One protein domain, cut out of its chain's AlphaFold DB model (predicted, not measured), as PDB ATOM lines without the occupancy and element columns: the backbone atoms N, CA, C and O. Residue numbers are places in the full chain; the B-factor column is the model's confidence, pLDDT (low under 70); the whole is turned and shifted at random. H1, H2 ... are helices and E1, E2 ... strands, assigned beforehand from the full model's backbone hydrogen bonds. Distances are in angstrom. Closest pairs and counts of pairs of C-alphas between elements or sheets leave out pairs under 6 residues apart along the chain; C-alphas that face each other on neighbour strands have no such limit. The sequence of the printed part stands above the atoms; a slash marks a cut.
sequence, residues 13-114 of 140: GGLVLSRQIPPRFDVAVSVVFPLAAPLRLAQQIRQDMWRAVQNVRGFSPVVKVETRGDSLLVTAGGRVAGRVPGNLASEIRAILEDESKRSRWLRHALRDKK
ATOM      1  N   GLY A  13      35.905  39.220  -8.279       74.12
ATOM      2  CA  GLY A  13      36.684  40.468  -8.329       74.12
ATOM      3  C   GLY A  13      36.837  41.125  -9.715       74.12
ATOM      4  O   GLY A  13      37.516  42.153  -9.838       74.12
ATOM      5  N   GLY A  14      36.198  40.577 -10.750       84.38
ATOM      6  CA  GLY A  14      36.292  41.012 -12.140       84.38
ATOM      7  C   GLY A  14      34.953  41.180 -12.869       84.38
ATOM      8  O   GLY A  14      33.894  40.694 -12.477       84.38
ATOM      9  N   LEU A  15      35.001  41.916 -13.974       94.25
ATOM     10  CA  LEU A  15      33.870  42.210 -14.843       94.25
ATOM     11  C   LEU A  15      34.262  41.956 -16.293       94.25
ATOM     12  O   LEU A  15      35.240  42.520 -16.773       94.25
ATOM     13  N   VAL A  16      33.465  41.168 -17.008       94.56
ATOM     14  CA  VAL A  16      33.615  40.936 -18.446       94.56
ATOM     15  C   VAL A  16      32.425  41.547 -19.176       94.56
ATOM     16  O   VAL A  16      31.277  41.168 -18.959       94.56
ATOM     17  N   LEU A  17      32.705  42.495 -20.066       93.62
ATOM     18  CA  LEU A  17      31.753  43.087 -20.996       93.62
ATOM     19  C   LEU A  17      32.012  42.515 -22.391       93.62
ATOM     20  O   LEU A  17      33.068  42.756 -22.973       93.62
ATOM     21  N   SER A  18      31.052  41.784 -22.951       92.69
ATOM     22  CA  SER A  18      31.209  41.128 -24.253       92.69
ATOM     23  C   SER A  18      29.980  41.289 -25.140       92.69
ATOM     24  O   SER A  18      28.857  41.480 -24.667       92.69
ATOM     25  N   ARG A  19      30.192  41.225 -26.458       89.06
ATOM     26  CA  ARG A  19      29.097  41.222 -27.442       89.06
ATOM     27  C   ARG A  19      28.606  39.815 -27.805       89.06
ATOM     28  O   ARG A  19      27.504  39.674 -28.323       89.06
ATOM     29  N   GLN A  20      29.417  38.787 -27.572       86.81
ATOM     30  CA  GLN A  20      29.081  37.388 -27.837       86.81
ATOM     31  C   GLN A  20      29.486  36.523 -26.647       86.81
ATOM     32  O   GLN A  20      30.551  36.736 -26.069       86.81
ATOM     33  N   ILE A  21      28.654  35.529 -26.344       86.62
ATOM     34  CA  ILE A  21      28.937  34.468 -25.375       86.62
ATOM     35  C   ILE A  21      29.289  33.182 -26.156       86.62
ATOM     36  O   ILE A  21      28.639  32.908 -27.169       86.62
ATOM     37  N   PRO A  22      30.300  32.399 -25.731       88.00
ATOM     38  CA  PRO A  22      31.240  32.723 -24.659       88.00
ATOM     39  C   PRO A  22      32.199  33.856 -25.072       88.00
ATOM     40  O   PRO A  22      32.554  33.955 -26.258       88.00
ATOM     41  N   PRO A  23      32.617  34.714 -24.119       89.69
ATOM     42  CA  PRO A  23      33.627  35.731 -24.381       89.69
ATOM     43  C   PRO A  23      34.914  35.061 -24.867       89.69
ATOM     44  O   PRO A  23      35.357  34.056 -24.318       89.69
ATOM     45  N   ARG A  24      35.510  35.612 -25.927       92.56
ATOM     46  CA  ARG A  24      36.732  35.081 -26.537       92.56
ATOM     47  C   ARG A  24      37.646  36.222 -26.961       92.56
ATOM     48  O   ARG A  24      37.180  37.197 -27.549       92.56
ATOM     49  N   PHE A  25      38.934  36.052 -26.695       92.69
ATOM     50  CA  PHE A  25      39.994  36.959 -27.109       92.69
ATOM     51  C   PHE A  25      40.862  36.266 -28.163       92.69
ATOM     52  O   PHE A  25      41.668  35.410 -27.822       92.69
ATOM     53  N   ASP A  26      40.687  36.621 -29.436       93.50
ATOM     54  CA  ASP A  26      41.659  36.266 -30.488       93.50
ATOM     55  C   ASP A  26      42.807  37.286 -30.530       93.50
ATOM     56  O   ASP A  26      43.926  36.973 -30.919       93.50
ATOM     57  N   VAL A  27      42.521  38.510 -30.082       94.19
ATOM     58  CA  VAL A  27      43.490  39.560 -29.766       94.19
ATOM     59  C   VAL A  27      43.149  40.136 -28.395       94.19
ATOM     60  O   VAL A  27      41.970  40.311 -28.065       94.19
ATOM     61  N   ALA A  28      44.171  40.431 -27.597       95.88
ATOM     62  CA  ALA A  28      44.029  41.041 -26.284       95.88
ATOM     63  C   ALA A  28      45.211  41.966 -25.992       95.88
ATOM     64  O   ALA A  28      46.362  41.616 -26.245       95.88
ATOM     65  N   VAL A  29      44.913  43.127 -25.420       97.31
ATOM     66  CA  VAL A  29      45.896  44.065 -24.884       97.31
ATOM     67  C   VAL A  29      45.495  44.402 -23.458       97.31
ATOM     68  O   VAL A  29      44.332  44.715 -23.195       97.31
ATOM     69  N   SER A  30      46.461  44.341 -22.547       97.50
ATOM     70  CA  SER A  30      46.252  44.629 -21.131       97.50
ATOM     71  C   SER A  30      46.936  45.928 -20.727       97.50
ATOM     72  O   SER A  30      48.088  46.160 -21.084       97.50
ATOM     73  N   VAL A  31      46.235  46.754 -19.958       96.81
ATOM     74  CA  VAL A  31      46.748  48.003 -19.383       96.81
ATOM     75  C   VAL A  31      46.227  48.180 -17.960       96.81
ATOM     76  O   VAL A  31      45.152  47.691 -17.609       96.81
ATOM     77  N   VAL A  32      46.978  48.911 -17.140       96.56
ATOM     78  CA  VAL A  32      46.596  49.206 -15.755       96.56
ATOM     79  C   VAL A  32      45.956  50.592 -15.668       96.56
ATOM     80  O   VAL A  32      46.377  51.543 -16.335       96.56
ATOM     81  N   PHE A  33      44.920  50.698 -14.842       94.56
ATOM     82  CA  PHE A  33      44.256  51.942 -14.469       94.56
ATOM     83  C   PHE A  33      44.201  52.080 -12.943       94.56
ATOM     84  O   PHE A  33      44.171  51.068 -12.238       94.56
ATOM     85  N   PRO A  34      44.142  53.310 -12.408       94.06
ATOM     86  CA  PRO A  34      43.803  53.519 -11.002       94.06
ATOM     87  C   PRO A  34      42.375  53.032 -10.701       94.06
ATOM     88  O   PRO A  34      41.548  52.894 -11.609       94.06
ATOM     89  N   LEU A  35      42.063  52.804  -9.420       91.81
ATOM     90  CA  LEU A  35      40.721  52.383  -8.998       91.81
ATOM     91  C   LEU A  35      39.627  53.349  -9.473       91.81
ATOM     92  O   LEU A  35      39.629  54.539  -9.156       91.81
ATOM     93  N   ALA A  36      38.630  52.799 -10.161       91.88
ATOM     94  CA  ALA A  36      37.438  53.493 -10.635       91.88
ATOM     95  C   ALA A  36      36.262  52.506 -10.747       91.88
ATOM     96  O   ALA A  36      36.426  51.317 -10.490       91.88
ATOM     97  N   ALA A  37      35.066  52.963 -11.136       91.94
ATOM     98  CA  ALA A  37      33.927  52.065 -11.345       91.94
ATOM     99  C   ALA A  37      34.166  51.120 -12.555       91.94
ATOM    100  O   ALA A  37      34.142  51.605 -13.697       91.94
ATOM    101  N   PRO A  38      34.331  49.788 -12.361       92.81
ATOM    102  CA  PRO A  38      34.778  48.873 -13.421       92.81
ATOM    103  C   PRO A  38      33.844  48.827 -14.634       92.81
ATOM    104  O   PRO A  38      34.294  48.888 -15.774       92.81
ATOM    105  N   LEU A  39      32.527  48.793 -14.400       92.56
ATOM    106  CA  LEU A  39      31.532  48.737 -15.474       92.56
ATOM    107  C   LEU A  39      31.559  49.996 -16.353       92.56
ATOM    108  O   LEU A  39      31.518  49.897 -17.577       92.56
ATOM    109  N   ARG A  40      31.649  51.184 -15.741       92.38
ATOM    110  CA  ARG A  40      31.694  52.458 -16.476       92.38
ATOM    111  C   ARG A  40      32.967  52.572 -17.304       92.38
ATOM    112  O   ARG A  40      32.908  53.032 -18.445       92.38
ATOM    113  N   LEU A  41      34.096  52.148 -16.735       95.06
ATOM    114  CA  LEU A  41      35.373  52.099 -17.438       95.06
ATOM    115  C   LEU A  41      35.286  51.145 -18.639       95.06
ATOM    116  O   LEU A  41      35.562  51.557 -19.764       95.06
ATOM    117  N   ALA A  42      34.792  49.921 -18.426       95.31
ATOM    118  CA  ALA A  42      34.617  48.925 -19.482       95.31
ATOM    119  C   ALA A  42      33.720  49.430 -20.623       95.31
ATOM    120  O   ALA A  42      34.048  49.255 -21.794       95.31
ATOM    121  N   GLN A  43      32.605  50.096 -20.299       94.75
ATOM    122  CA  GLN A  43      31.684  50.659 -21.288       94.75
ATOM    123  C   GLN A  43      32.341  51.739 -22.155       94.75
ATOM    124  O   GLN A  43      32.159  51.722 -23.373       94.75
ATOM    125  N   GLN A  44      33.099  52.657 -21.549       95.69
ATOM    126  CA  GLN A  44      33.782  53.736 -22.266       95.69
ATOM    127  C   GLN A  44      34.888  53.203 -23.184       95.69
ATOM    128  O   GLN A  44      34.915  53.543 -24.366       95.69
ATOM    129  N   ILE A  45      35.736  52.305 -22.668       95.69
ATOM    130  CA  ILE A  45      36.798  51.651 -23.446       95.69
ATOM    131  C   ILE A  45      36.197  50.924 -24.643       95.69
ATOM    132  O   ILE A  45      36.628  51.104 -25.776       95.69
ATOM    133  N   ARG A  46      35.140  50.147 -24.413       93.88
ATOM    134  CA  ARG A  46      34.432  49.418 -25.464       93.88
ATOM    135  C   ARG A  46      33.838  50.345 -26.531       93.88
ATOM    136  O   ARG A  46      33.875  49.989 -27.707       93.88
ATOM    137  N   GLN A  47      33.277  51.495 -26.153       93.75
ATOM    138  CA  GLN A  47      32.738  52.467 -27.115       93.75
ATOM    139  C   GLN A  47      33.827  53.013 -28.042       93.75
ATOM    140  O   GLN A  47      33.644  53.005 -29.260       93.75
ATOM    141  N   ASP A  48      34.950  53.454 -27.482       95.12
ATOM    142  CA  ASP A  48      36.043  54.029 -28.267       95.12
ATOM    143  C   ASP A  48      36.793  52.968 -29.071       95.12
ATOM    144  O   ASP A  48      37.075  53.186 -30.247       95.12
ATOM    145  N   MET A  49      37.038  51.798 -28.475       93.56
ATOM    146  CA  MET A  49      37.636  50.659 -29.168       93.56
ATOM    147  C   MET A  49      36.797  50.283 -30.386       93.56
ATOM    148  O   MET A  49      37.330  50.219 -31.486       93.56
ATOM    149  N   TRP A  50      35.477  50.116 -30.224       91.19
ATOM    150  CA  TRP A  50      34.592  49.800 -31.348       91.19
ATOM    151  C   TRP A  50      34.649  50.866 -32.445       91.19
ATOM    152  O   TRP A  50      34.734  50.511 -33.613       91.19
ATOM    153  N   ARG A  51      34.648  52.160 -32.099       91.94
ATOM    154  CA  ARG A  51      34.735  53.238 -33.099       91.94
ATOM    155  C   ARG A  51      36.011  53.176 -33.937       91.94
ATOM    156  O   ARG A  51      35.950  53.483 -35.123       91.94
ATOM    157  N   ALA A  52      37.129  52.787 -33.336       90.44
ATOM    158  CA  ALA A  52      38.403  52.699 -34.039       90.44
ATOM    159  C   ALA A  52      38.522  51.430 -34.896       90.44
ATOM    160  O   ALA A  52      38.993  51.502 -36.023       90.44
ATOM    161  N   VAL A  53      38.047  50.284 -34.395       88.06
ATOM    162  CA  VAL A  53      38.271  48.976 -35.043       88.06
ATOM    163  C   VAL A  53      37.029  48.408 -35.747       88.06
ATOM    164  O   VAL A  53      37.038  47.263 -36.189       88.06
ATOM    165  N   GLN A  54      35.945  49.181 -35.884       87.69
ATOM    166  CA  GLN A  54      34.695  48.743 -36.538       87.69
ATOM    167  C   GLN A  54      34.873  48.258 -37.985       87.69
ATOM    168  O   GLN A  54      34.057  47.471 -38.462       87.69
ATOM    169  N   ASN A  55      35.934  48.695 -38.671       88.25
ATOM    170  CA  ASN A  55      36.247  48.271 -40.038       88.25
ATOM    171  C   ASN A  55      36.882  46.869 -40.100       88.25
ATOM    172  O   ASN A  55      36.987  46.282 -41.175       88.25
ATOM    173  N   VAL A  56      37.279  46.297 -38.956       88.44
ATOM    174  CA  VAL A  56      37.791  44.928 -38.882       88.44
ATOM    175  C   VAL A  56      36.627  43.952 -39.030       88.44
ATOM    176  O   VAL A  56      35.763  43.818 -38.156       88.44
ATOM    177  N   ARG A  57      36.604  43.241 -40.161       86.50
ATOM    178  CA  ARG A  57      35.528  42.306 -40.497       86.50
ATOM    179  C   ARG A  57      35.374  41.233 -39.418       86.50
ATOM    180  O   ARG A  57      36.301  40.501 -39.092       86.50
ATOM    181  N   GLY A  58      34.154  41.118 -38.891       87.94
ATOM    182  CA  GLY A  58      33.799  40.097 -37.906       87.94
ATOM    183  C   GLY A  58      34.414  40.299 -36.522       87.94
ATOM    184  O   GLY A  58      34.387  39.366 -35.720       87.94
ATOM    185  N   PHE A  59      34.934  41.493 -36.225       90.88
ATOM    186  CA  PHE A  59      35.395  41.813 -34.885       90.88
ATOM    187  C   PHE A  59      34.227  41.862 -33.887       90.88
ATOM    188  O   PHE A  59      33.230  42.565 -34.089       90.88
ATOM    189  N   SER A  60      34.357  41.126 -32.785       91.12
ATOM    190  CA  SER A  60      33.420  41.140 -31.666       91.12
ATOM    191  C   SER A  60      34.153  41.540 -30.382       91.12
ATOM    192  O   SER A  60      34.869  40.712 -29.815       91.12
ATOM    193  N   PRO A  61      33.959  42.779 -29.899       92.81
ATOM    194  CA  PRO A  61      34.691  43.329 -28.764       92.81
ATOM    195  C   PRO A  61      34.382  42.619 -27.442       92.81
ATOM    196  O   PRO A  61      33.227  42.289 -27.139       92.81
ATOM    197  N   VAL A  62      35.429  42.465 -26.637       95.19
ATOM    198  CA  VAL A  62      35.410  41.967 -25.263       95.19
ATOM    199  C   VAL A  62      36.322  42.858 -24.417       95.19
ATOM    200  O   VAL A  62      37.441  43.179 -24.817       95.19
ATOM    201  N   VAL A  63      35.838  43.280 -23.252       96.56
ATOM    202  CA  VAL A  63      36.614  44.028 -22.260       96.56
ATOM    203  C   VAL A  63      36.470  43.334 -20.918       96.56
ATOM    204  O   VAL A  63      35.361  43.213 -20.406       96.56
ATOM    205  N   LYS A  64      37.587  42.894 -20.348       96.31
ATOM    206  CA  LYS A  64      37.677  42.357 -18.994       96.31
ATOM    207  C   LYS A  64      38.341  43.395 -18.094       96.31
ATOM    208  O   LYS A  64      39.328  44.006 -18.485       96.31
ATOM    209  N   VAL A  65      37.787  43.610 -16.910       96.50
ATOM    210  CA  VAL A  65      38.324  44.502 -15.881       96.50
ATOM    211  C   VAL A  65      38.444  43.705 -14.598       96.50
ATOM    212  O   VAL A  65      37.446  43.189 -14.116       96.50
ATOM    213  N   GLU A  66      39.641  43.611 -14.043       94.94
ATOM    214  CA  GLU A  66      39.925  42.875 -12.814       94.94
ATOM    215  C   GLU A  66      40.460  43.831 -11.760       94.94
ATOM    216  O   GLU A  66      41.370  44.616 -12.030       94.94
ATOM    217  N   THR A  67      39.917  43.756 -10.549       92.62
ATOM    218  CA  THR A  67      40.457  44.513  -9.418       92.62
ATOM    219  C   THR A  67      41.723  43.826  -8.914       92.62
ATOM    220  O   THR A  67      41.712  42.634  -8.610       92.62
ATOM    221  N   ARG A  68      42.832  44.564  -8.848       91.25
ATOM    222  CA  ARG A  68      44.148  44.089  -8.403       91.25
ATOM    223  C   ARG A  68      44.667  45.044  -7.332       91.25
ATOM    224  O   ARG A  68      45.320  46.038  -7.655       91.25
ATOM    225  N   GLY A  69      44.331  44.763  -6.072       88.25
ATOM    226  CA  GLY A  69      44.642  45.652  -4.947       88.25
ATOM    227  C   GLY A  69      44.090  47.058  -5.193       88.25
ATOM    228  O   GLY A  69      42.890  47.221  -5.414       88.25
ATOM    229  N   ASP A  70      44.987  48.042  -5.261       89.69
ATOM    230  CA  ASP A  70      44.665  49.459  -5.484       89.69
ATOM    231  C   ASP A  70      44.639  49.876  -6.963       89.69
ATOM    232  O   ASP A  70      44.763  51.055  -7.312       89.69
ATOM    233  N   SER A  71      44.461  48.916  -7.867       94.12
ATOM    234  CA  SER A  71      44.427  49.165  -9.305       94.12
ATOM    235  C   SER A  71      43.406  48.290 -10.025       94.12
ATOM    236  O   SER A  71      42.865  47.325  -9.480       94.12
ATOM    237  N   LEU A  72      43.128  48.645 -11.276       94.88
ATOM    238  CA  LEU A  72      42.329  47.859 -12.201       94.88
ATOM    239  C   LEU A  72      43.222  47.375 -13.341       94.88
ATOM    240  O   LEU A  72      43.793  48.187 -14.072       94.88
ATOM    241  N   LEU A  73      43.296  46.062 -13.533       96.56
ATOM    242  CA  LEU A  73      43.850  45.472 -14.745       96.56
ATOM    243  C   LEU A  73      42.736  45.387 -15.786       96.56
ATOM    244  O   LEU A  73      41.743  44.690 -15.587       96.56
ATOM    245  N   VAL A  74      42.893  46.097 -16.896       96.81
ATOM    246  CA  VAL A  74      41.944  46.061 -18.007       96.81
ATOM    247  C   VAL A  74      42.556  45.304 -19.169       96.81
ATOM    248  O   VAL A  74      43.579  45.725 -19.696       96.81
ATOM    249  N   THR A  75      41.887  44.247 -19.615       97.31
ATOM    250  CA  THR A  75      42.203  43.517 -20.843       97.31
ATOM    251  C   THR A  75      41.129  43.806 -21.884       97.31
ATOM    252  O   THR A  75      39.973  43.419 -21.717       97.31
ATOM    253  N   ALA A  76      41.493  44.492 -22.966       96.81
ATOM    254  CA  ALA A  76      40.582  44.827 -24.055       96.81
ATOM    255  C   ALA A  76      41.025  44.178 -25.366       96.81
ATOM    256  O   ALA A  76      42.211  44.062 -25.671       96.81
ATOM    257  N   GLY A  77      40.046  43.751 -26.150       95.62
ATOM    258  CA  GLY A  77      40.267  43.146 -27.450       95.62
ATOM    259  C   GLY A  77      38.997  42.479 -27.929       95.62
ATOM    260  O   GLY A  77      37.914  43.056 -27.813       95.62
ATOM    261  N   GLY A  78      39.104  41.270 -28.463       93.62
ATOM    262  CA  GLY A  78      37.919  40.529 -28.863       93.62
ATOM    263  C   GLY A  78      38.179  39.404 -29.844       93.62
ATOM    264  O   GLY A  78      39.320  39.056 -30.151       93.62
ATOM    265  N   ARG A  79      37.076  38.839 -30.329       93.00
ATOM    266  CA  ARG A  79      37.063  37.810 -31.366       93.00
ATOM    267  C   ARG A  79      37.229  38.450 -32.740       93.00
ATOM    268  O   ARG A  79      36.657  39.512 -32.973       93.00
ATOM    269  N   VAL A  80      37.931  37.790 -33.653       91.94
ATOM    270  CA  VAL A  80      38.031  38.164 -35.072       91.94
ATOM    271  C   VAL A  80      37.527  36.996 -35.915       91.94
ATOM    272  O   VAL A  80      37.896  35.848 -35.684       91.94
ATOM    273  N   ALA A  81      36.679  37.266 -36.908       88.19
ATOM    274  CA  ALA A  81      36.293  36.230 -37.859       88.19
ATOM    275  C   ALA A  81      37.419  36.021 -38.882       88.19
ATOM    276  O   ALA A  81      37.626  36.852 -39.765       88.19
ATOM    277  N   GLY A  82      38.132  34.899 -38.776       87.12
ATOM    278  CA  GLY A  82      39.226  34.552 -39.683       87.12
ATOM    279  C   GLY A  82      40.584  35.049 -39.187       87.12
ATOM    280  O   GLY A  82      40.895  34.942 -38.003       87.12
ATOM    281  N   ARG A  83      41.426  35.542 -40.102       89.00
ATOM    282  CA  ARG A  83      42.802  35.949 -39.783       89.00
ATOM    283  C   ARG A  83      42.818  37.262 -39.002       89.00
ATOM    284  O   ARG A  83      42.260  38.257 -39.454       89.00
ATOM    285  N   VAL A  84      43.520  37.274 -37.870       89.94
ATOM    286  CA  VAL A  84      43.764  38.490 -37.084       89.94
ATOM    287  C   VAL A  84      44.695  39.428 -37.873       89.94
ATOM    288  O   VAL A  84      45.787  38.998 -38.260       89.94
ATOM    289  N   PRO A  85      44.300  40.690 -38.138       90.31
ATOM    290  CA  PRO A  85      45.192  41.675 -38.745       90.31
ATOM    291  C   PRO A  85      46.406  41.937 -37.848       90.31
ATOM    292  O   PRO A  85      46.255  42.125 -36.641       90.31
ATOM    293  N   GLY A  86      47.610  41.982 -38.427       90.75
ATOM    294  CA  GLY A  86      48.852  42.131 -37.655       90.75
ATOM    295  C   GLY A  86      48.963  43.454 -36.886       90.75
ATOM    296  O   GLY A  86      49.622  43.514 -35.856       90.75
ATOM    297  N   ASN A  87      48.279  44.503 -37.348       92.56
ATOM    298  CA  ASN A  87      48.248  45.825 -36.720       92.56
ATOM    299  C   ASN A  87      47.162  45.981 -35.640       92.56
ATOM    300  O   ASN A  87      47.204  46.953 -34.890       92.56
ATOM    301  N   LEU A  88      46.211  45.047 -35.523       92.88
ATOM    302  CA  LEU A  88      45.041  45.208 -34.651       92.88
ATOM    303  C   LEU A  88      45.421  45.345 -33.170       92.88
ATOM    304  O   LEU A  88      44.853  46.166 -32.455       92.88
ATOM    305  N   ALA A  89      46.404  44.570 -32.705       94.75
ATOM    306  CA  ALA A  89      46.900  44.689 -31.335       94.75
ATOM    307  C   ALA A  89      47.502  46.082 -31.076       94.75
ATOM    308  O   ALA A  89      47.224  46.690 -30.044       94.75
ATOM    309  N   SER A  90      48.269  46.615 -32.030       94.81
ATOM    310  CA  SER A  90      48.867  47.950 -31.938       94.81
ATOM    311  C   SER A  90      47.816  49.060 -31.963       94.81
ATOM    312  O   SER A  90      47.920  50.006 -31.189       94.81
ATOM    313  N   GLU A  91      46.769  48.932 -32.782       94.50
ATOM    314  CA  GLU A  91      45.646  49.879 -32.798       94.50
ATOM    315  C   GLU A  91      44.892  49.891 -31.464       94.50
ATOM    316  O   GLU A  91      44.645  50.955 -30.896       94.50
ATOM    317  N   ILE A  92      44.571  48.708 -30.923       95.38
ATOM    318  CA  ILE A  92      43.920  48.587 -29.611       95.38
ATOM    319  C   ILE A  92      44.807  49.210 -28.528       95.38
ATOM    320  O   ILE A  92      44.316  49.973 -27.695       95.38
ATOM    321  N   ARG A  93      46.112  48.934 -28.561       96.50
ATOM    322  CA  ARG A  93      47.077  49.503 -27.620       96.50
ATOM    323  C   ARG A  93      47.125  51.027 -27.692       96.50
ATOM    324  O   ARG A  93      46.985  51.669 -26.657       96.50
ATOM    325  N   ALA A  94      47.217  51.600 -28.890       95.50
ATOM    326  CA  ALA A  94      47.234  53.047 -29.087       95.50
ATOM    327  C   ALA A  94      45.975  53.729 -28.519       95.50
ATOM    328  O   ALA A  94      46.049  54.820 -27.966       95.50
ATOM    329  N   ILE A  95      44.809  53.078 -28.600       95.44
ATOM    330  CA  ILE A  95      43.570  53.588 -27.993       95.44
ATOM    331  C   ILE A  95      43.640  53.547 -26.466       95.44
ATOM    332  O   ILE A  95      43.200  54.493 -25.817       95.44
ATOM    333  N   LEU A  96      44.154  52.456 -25.895       95.56
ATOM    334  CA  LEU A  96      44.254  52.265 -24.446       95.56
ATOM    335  C   LEU A  96      45.312  53.168 -23.792       95.56
ATOM    336  O   LEU A  96      45.170  53.501 -22.612       95.56
ATOM    337  N   GLU A  97      46.351  53.544 -24.537       95.56
ATOM    338  CA  GLU A  97      47.453  54.411 -24.099       95.56
ATOM    339  C   GLU A  97      47.209  55.904 -24.408       95.56
ATOM    340  O   GLU A  97      47.942  56.755 -23.917       95.56
ATOM    341  N   ASP A  98      46.150  56.251 -25.147       96.81
ATOM    342  CA  ASP A  98      45.778  57.643 -25.432       96.81
ATOM    343  C   ASP A  98      45.362  58.394 -24.157       96.81
ATOM    344  O   ASP A  98      44.295  58.153 -23.582       96.81
ATOM    345  N   GLU A  99      46.183  59.355 -23.740       95.25
ATOM    346  CA  GLU A  99      45.997  60.080 -22.482       95.25
ATOM    347  C   GLU A  99      44.682  60.878 -22.426       95.25
ATOM    348  O   GLU A  99      44.014  60.924 -21.388       95.25
ATOM    349  N   SER A 100      44.235  61.442 -23.552       96.00
ATOM    350  CA  SER A 100      42.970  62.186 -23.609       96.00
ATOM    351  C   SER A 100      41.779  61.261 -23.367       96.00
ATOM    352  O   SER A 100      40.854  61.598 -22.614       96.00
ATOM    353  N   LYS A 101      41.807  60.064 -23.962       96.44
ATOM    354  CA  LYS A 101      40.785  59.038 -23.736       96.44
ATOM    355  C   LYS A 101      40.829  58.521 -22.299       96.44
ATOM    356  O   LYS A 101      39.789  58.515 -21.637       96.44
ATOM    357  N   ARG A 102      42.016  58.184 -21.780       96.75
ATOM    358  CA  ARG A 102      42.212  57.702 -20.399       96.75
ATOM    359  C   ARG A 102      41.654  58.689 -19.378       96.75
ATOM    360  O   ARG A 102      40.811  58.318 -18.558       96.75
ATOM    361  N   SER A 103      42.033  59.959 -19.492       95.38
ATOM    362  CA  SER A 103      41.532  61.042 -18.646       95.38
ATOM    363  C   SER A 103      40.003  61.166 -18.704       95.38
ATOM    364  O   SER A 103      39.343  61.284 -17.666       95.38
ATOM    365  N   ARG A 104      39.398  61.087 -19.897       96.44
ATOM    366  CA  ARG A 104      37.934  61.135 -20.065       96.44
ATOM    367  C   ARG A 104      37.239  59.950 -19.394       96.44
ATOM    368  O   ARG A 104      36.247  60.139 -18.682       96.44
ATOM    369  N   TRP A 105      37.736  58.737 -19.619       96.38
ATOM    370  CA  TRP A 105      37.154  57.516 -19.065       96.38
ATOM    371  C   TRP A 105      37.218  57.511 -17.541       96.38
ATOM    372  O   TRP A 105      36.211  57.224 -16.891       96.38
ATOM    373  N   LEU A 106      38.363  57.903 -16.972       94.81
ATOM    374  CA  LEU A 106      38.554  58.000 -15.528       94.81
ATOM    375  C   LEU A 106      37.619  59.035 -14.906       94.81
ATOM    376  O   LEU A 106      36.904  58.704 -13.964       94.81
ATOM    377  N   ARG A 107      37.512  60.247 -15.467       93.19
ATOM    378  CA  ARG A 107      36.548  61.258 -14.983       93.19
ATOM    379  C   ARG A 107      35.112  60.725 -14.975       93.19
ATOM    380  O   ARG A 107      34.368  60.952 -14.021       93.19
ATOM    381  N   HIS A 108      34.719  59.989 -16.016       92.38
ATOM    382  CA  HIS A 108      33.388  59.387 -16.104       92.38
ATOM    383  C   HIS A 108      33.175  58.249 -15.089       92.38
ATOM    384  O   HIS A 108      32.081  58.115 -14.530       92.38
ATOM    385  N   ALA A 109      34.199  57.429 -14.848       91.94
ATOM    386  CA  ALA A 109      34.139  56.284 -13.944       91.94
ATOM    387  C   ALA A 109      34.291  56.670 -12.459       91.94
ATOM    388  O   ALA A 109      33.759  55.975 -11.597       91.94
ATOM    389  N   LEU A 110      34.953  57.789 -12.151       89.38
ATOM    390  CA  LEU A 110      35.129  58.307 -10.787       89.38
ATOM    391  C   LEU A 110      33.910  59.082 -10.264       89.38
ATOM    392  O   LEU A 110      33.696  59.129  -9.054       89.38
ATOM    393  N   ARG A 111      33.075  59.644 -11.151       77.69
ATOM    394  CA  ARG A 111      31.857  60.392 -10.771       77.69
ATOM    395  C   ARG A 111      30.891  59.601  -9.876       77.69
ATOM    396  O   ARG A 111      30.162  60.210  -9.103       77.69
ATOM    397  N   ASP A 112      30.888  58.275  -9.976       62.75
ATOM    398  CA  ASP A 112      29.981  57.404  -9.218       62.75
ATOM    399  C   ASP A 112      30.544  57.026  -7.838       62.75
ATOM    400  O   ASP A 112      29.801  57.031  -6.864       62.75
ATOM    401  N   LYS A 113      31.871  56.839  -7.710       56.78
ATOM    402  CA  LYS A 113      32.529  56.585  -6.410       56.78
ATOM    403  C   LYS A 113      32.223  57.708  -5.416       56.78
ATOM    404  O   LYS A 113      31.917  57.444  -4.260       56.78
ATOM    405  N   LYS A 114      32.210  58.953  -5.910       55.03
ATOM    406  CA  LYS A 114      31.821  60.127  -5.123       55.03
ATOM    407  C   LYS A 114      30.350  60.073  -4.697       55.03
ATOM    408  O   LYS A 114      30.055  60.397  -3.560       55.03
TER     409      LYS A 114
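This is residues 13 to 114 of the 140 residues of an uncharacterized protein of Roseobacter sp. MED193 (UniProt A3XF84). A twisted antiparallel sheet of four strands forms a wall, with H1 and H2 packed over one face and the other face bare. The last helix, H3, packs on H1 with its residues 105 to 109, beyond the sheet itself. The printed part has 102 residues, with four named strands and three named helices in the order E1, E2, H1, E3, E4, H2, H3; the class is mixed, helices and strands, and the sheet's order is E1 - E3 - E4 - E2. The whole is compact, with a radius of gyration of the C-alphas of 13.0 A, and only just elongated, spanning 43 by 28 by 18 A.

E1, residues 14 to 18, is an edge strand, antiparallel to E3, residues 60 to 68, with N 15 and O 65 at 2.8 A. E3 forms a hairpin with E4, residues 71 to 79, where N 64 and O 75 are 2.8 A apart. E4 is antiparallel to the other edge strand, E2, residues 27 to 34, with N 31 and O 74 at 2.9 A. H1, residues 38 to 53, is on the sheet at a height of 7.9 A, over E3 and E4, slantwise to the strands at 38 degrees to E4 on the local plane; its closest C-alphas to E3 are those of Ala 42 and Val 63, 6.0 A. E2, H1 and E3 form a split strand-helix-strand unit, two strands running the same way with E4 between them, and its crossover is right-handed. H2, residues 88 to 97, is on the same face at a height of 8.2 A, over E2 and along it at 4 degrees on the local plane; the two helices on one face of the sheet make two layers. H1 and H2 touch at a steep tilt of 49 degrees, opposite ways, closest at the C-alphas of Met 49 and Ile 92, 6.6 A. H3, residues 99 to 114, touches residues 38 to 45 of H1 at a shallow tilt of 26 degrees, opposite ways; the closest C-alphas, Arg 40 and Ala 109, are 5.2 A apart. H3 is only just not on the sheet, with 4 pairs of C-alphas within 10 A. In H1 and H2 every O i to N i+4 pair is within hydrogen-bond range; in H3 10 of 12 are.

E1 begins at C-alpha 14, (36.292, 41.012, -12.140), and measures 13.1 A. E2 measures 23.4 A, H1 21.9 A, E3 25.8 A, E4 25.9 A and H2 14.2 A. H3 measures 22.4 A and ends at C-alpha 114, (31.821, 60.127, -5.123).

The C-alphas of Arg 83 and Lys 114, the two farthest apart, are 43.7 A apart. The printed part has no cut and no long link. The mean pLDDT of the printed part is 91.7, and residues 112 to 114 are under 70.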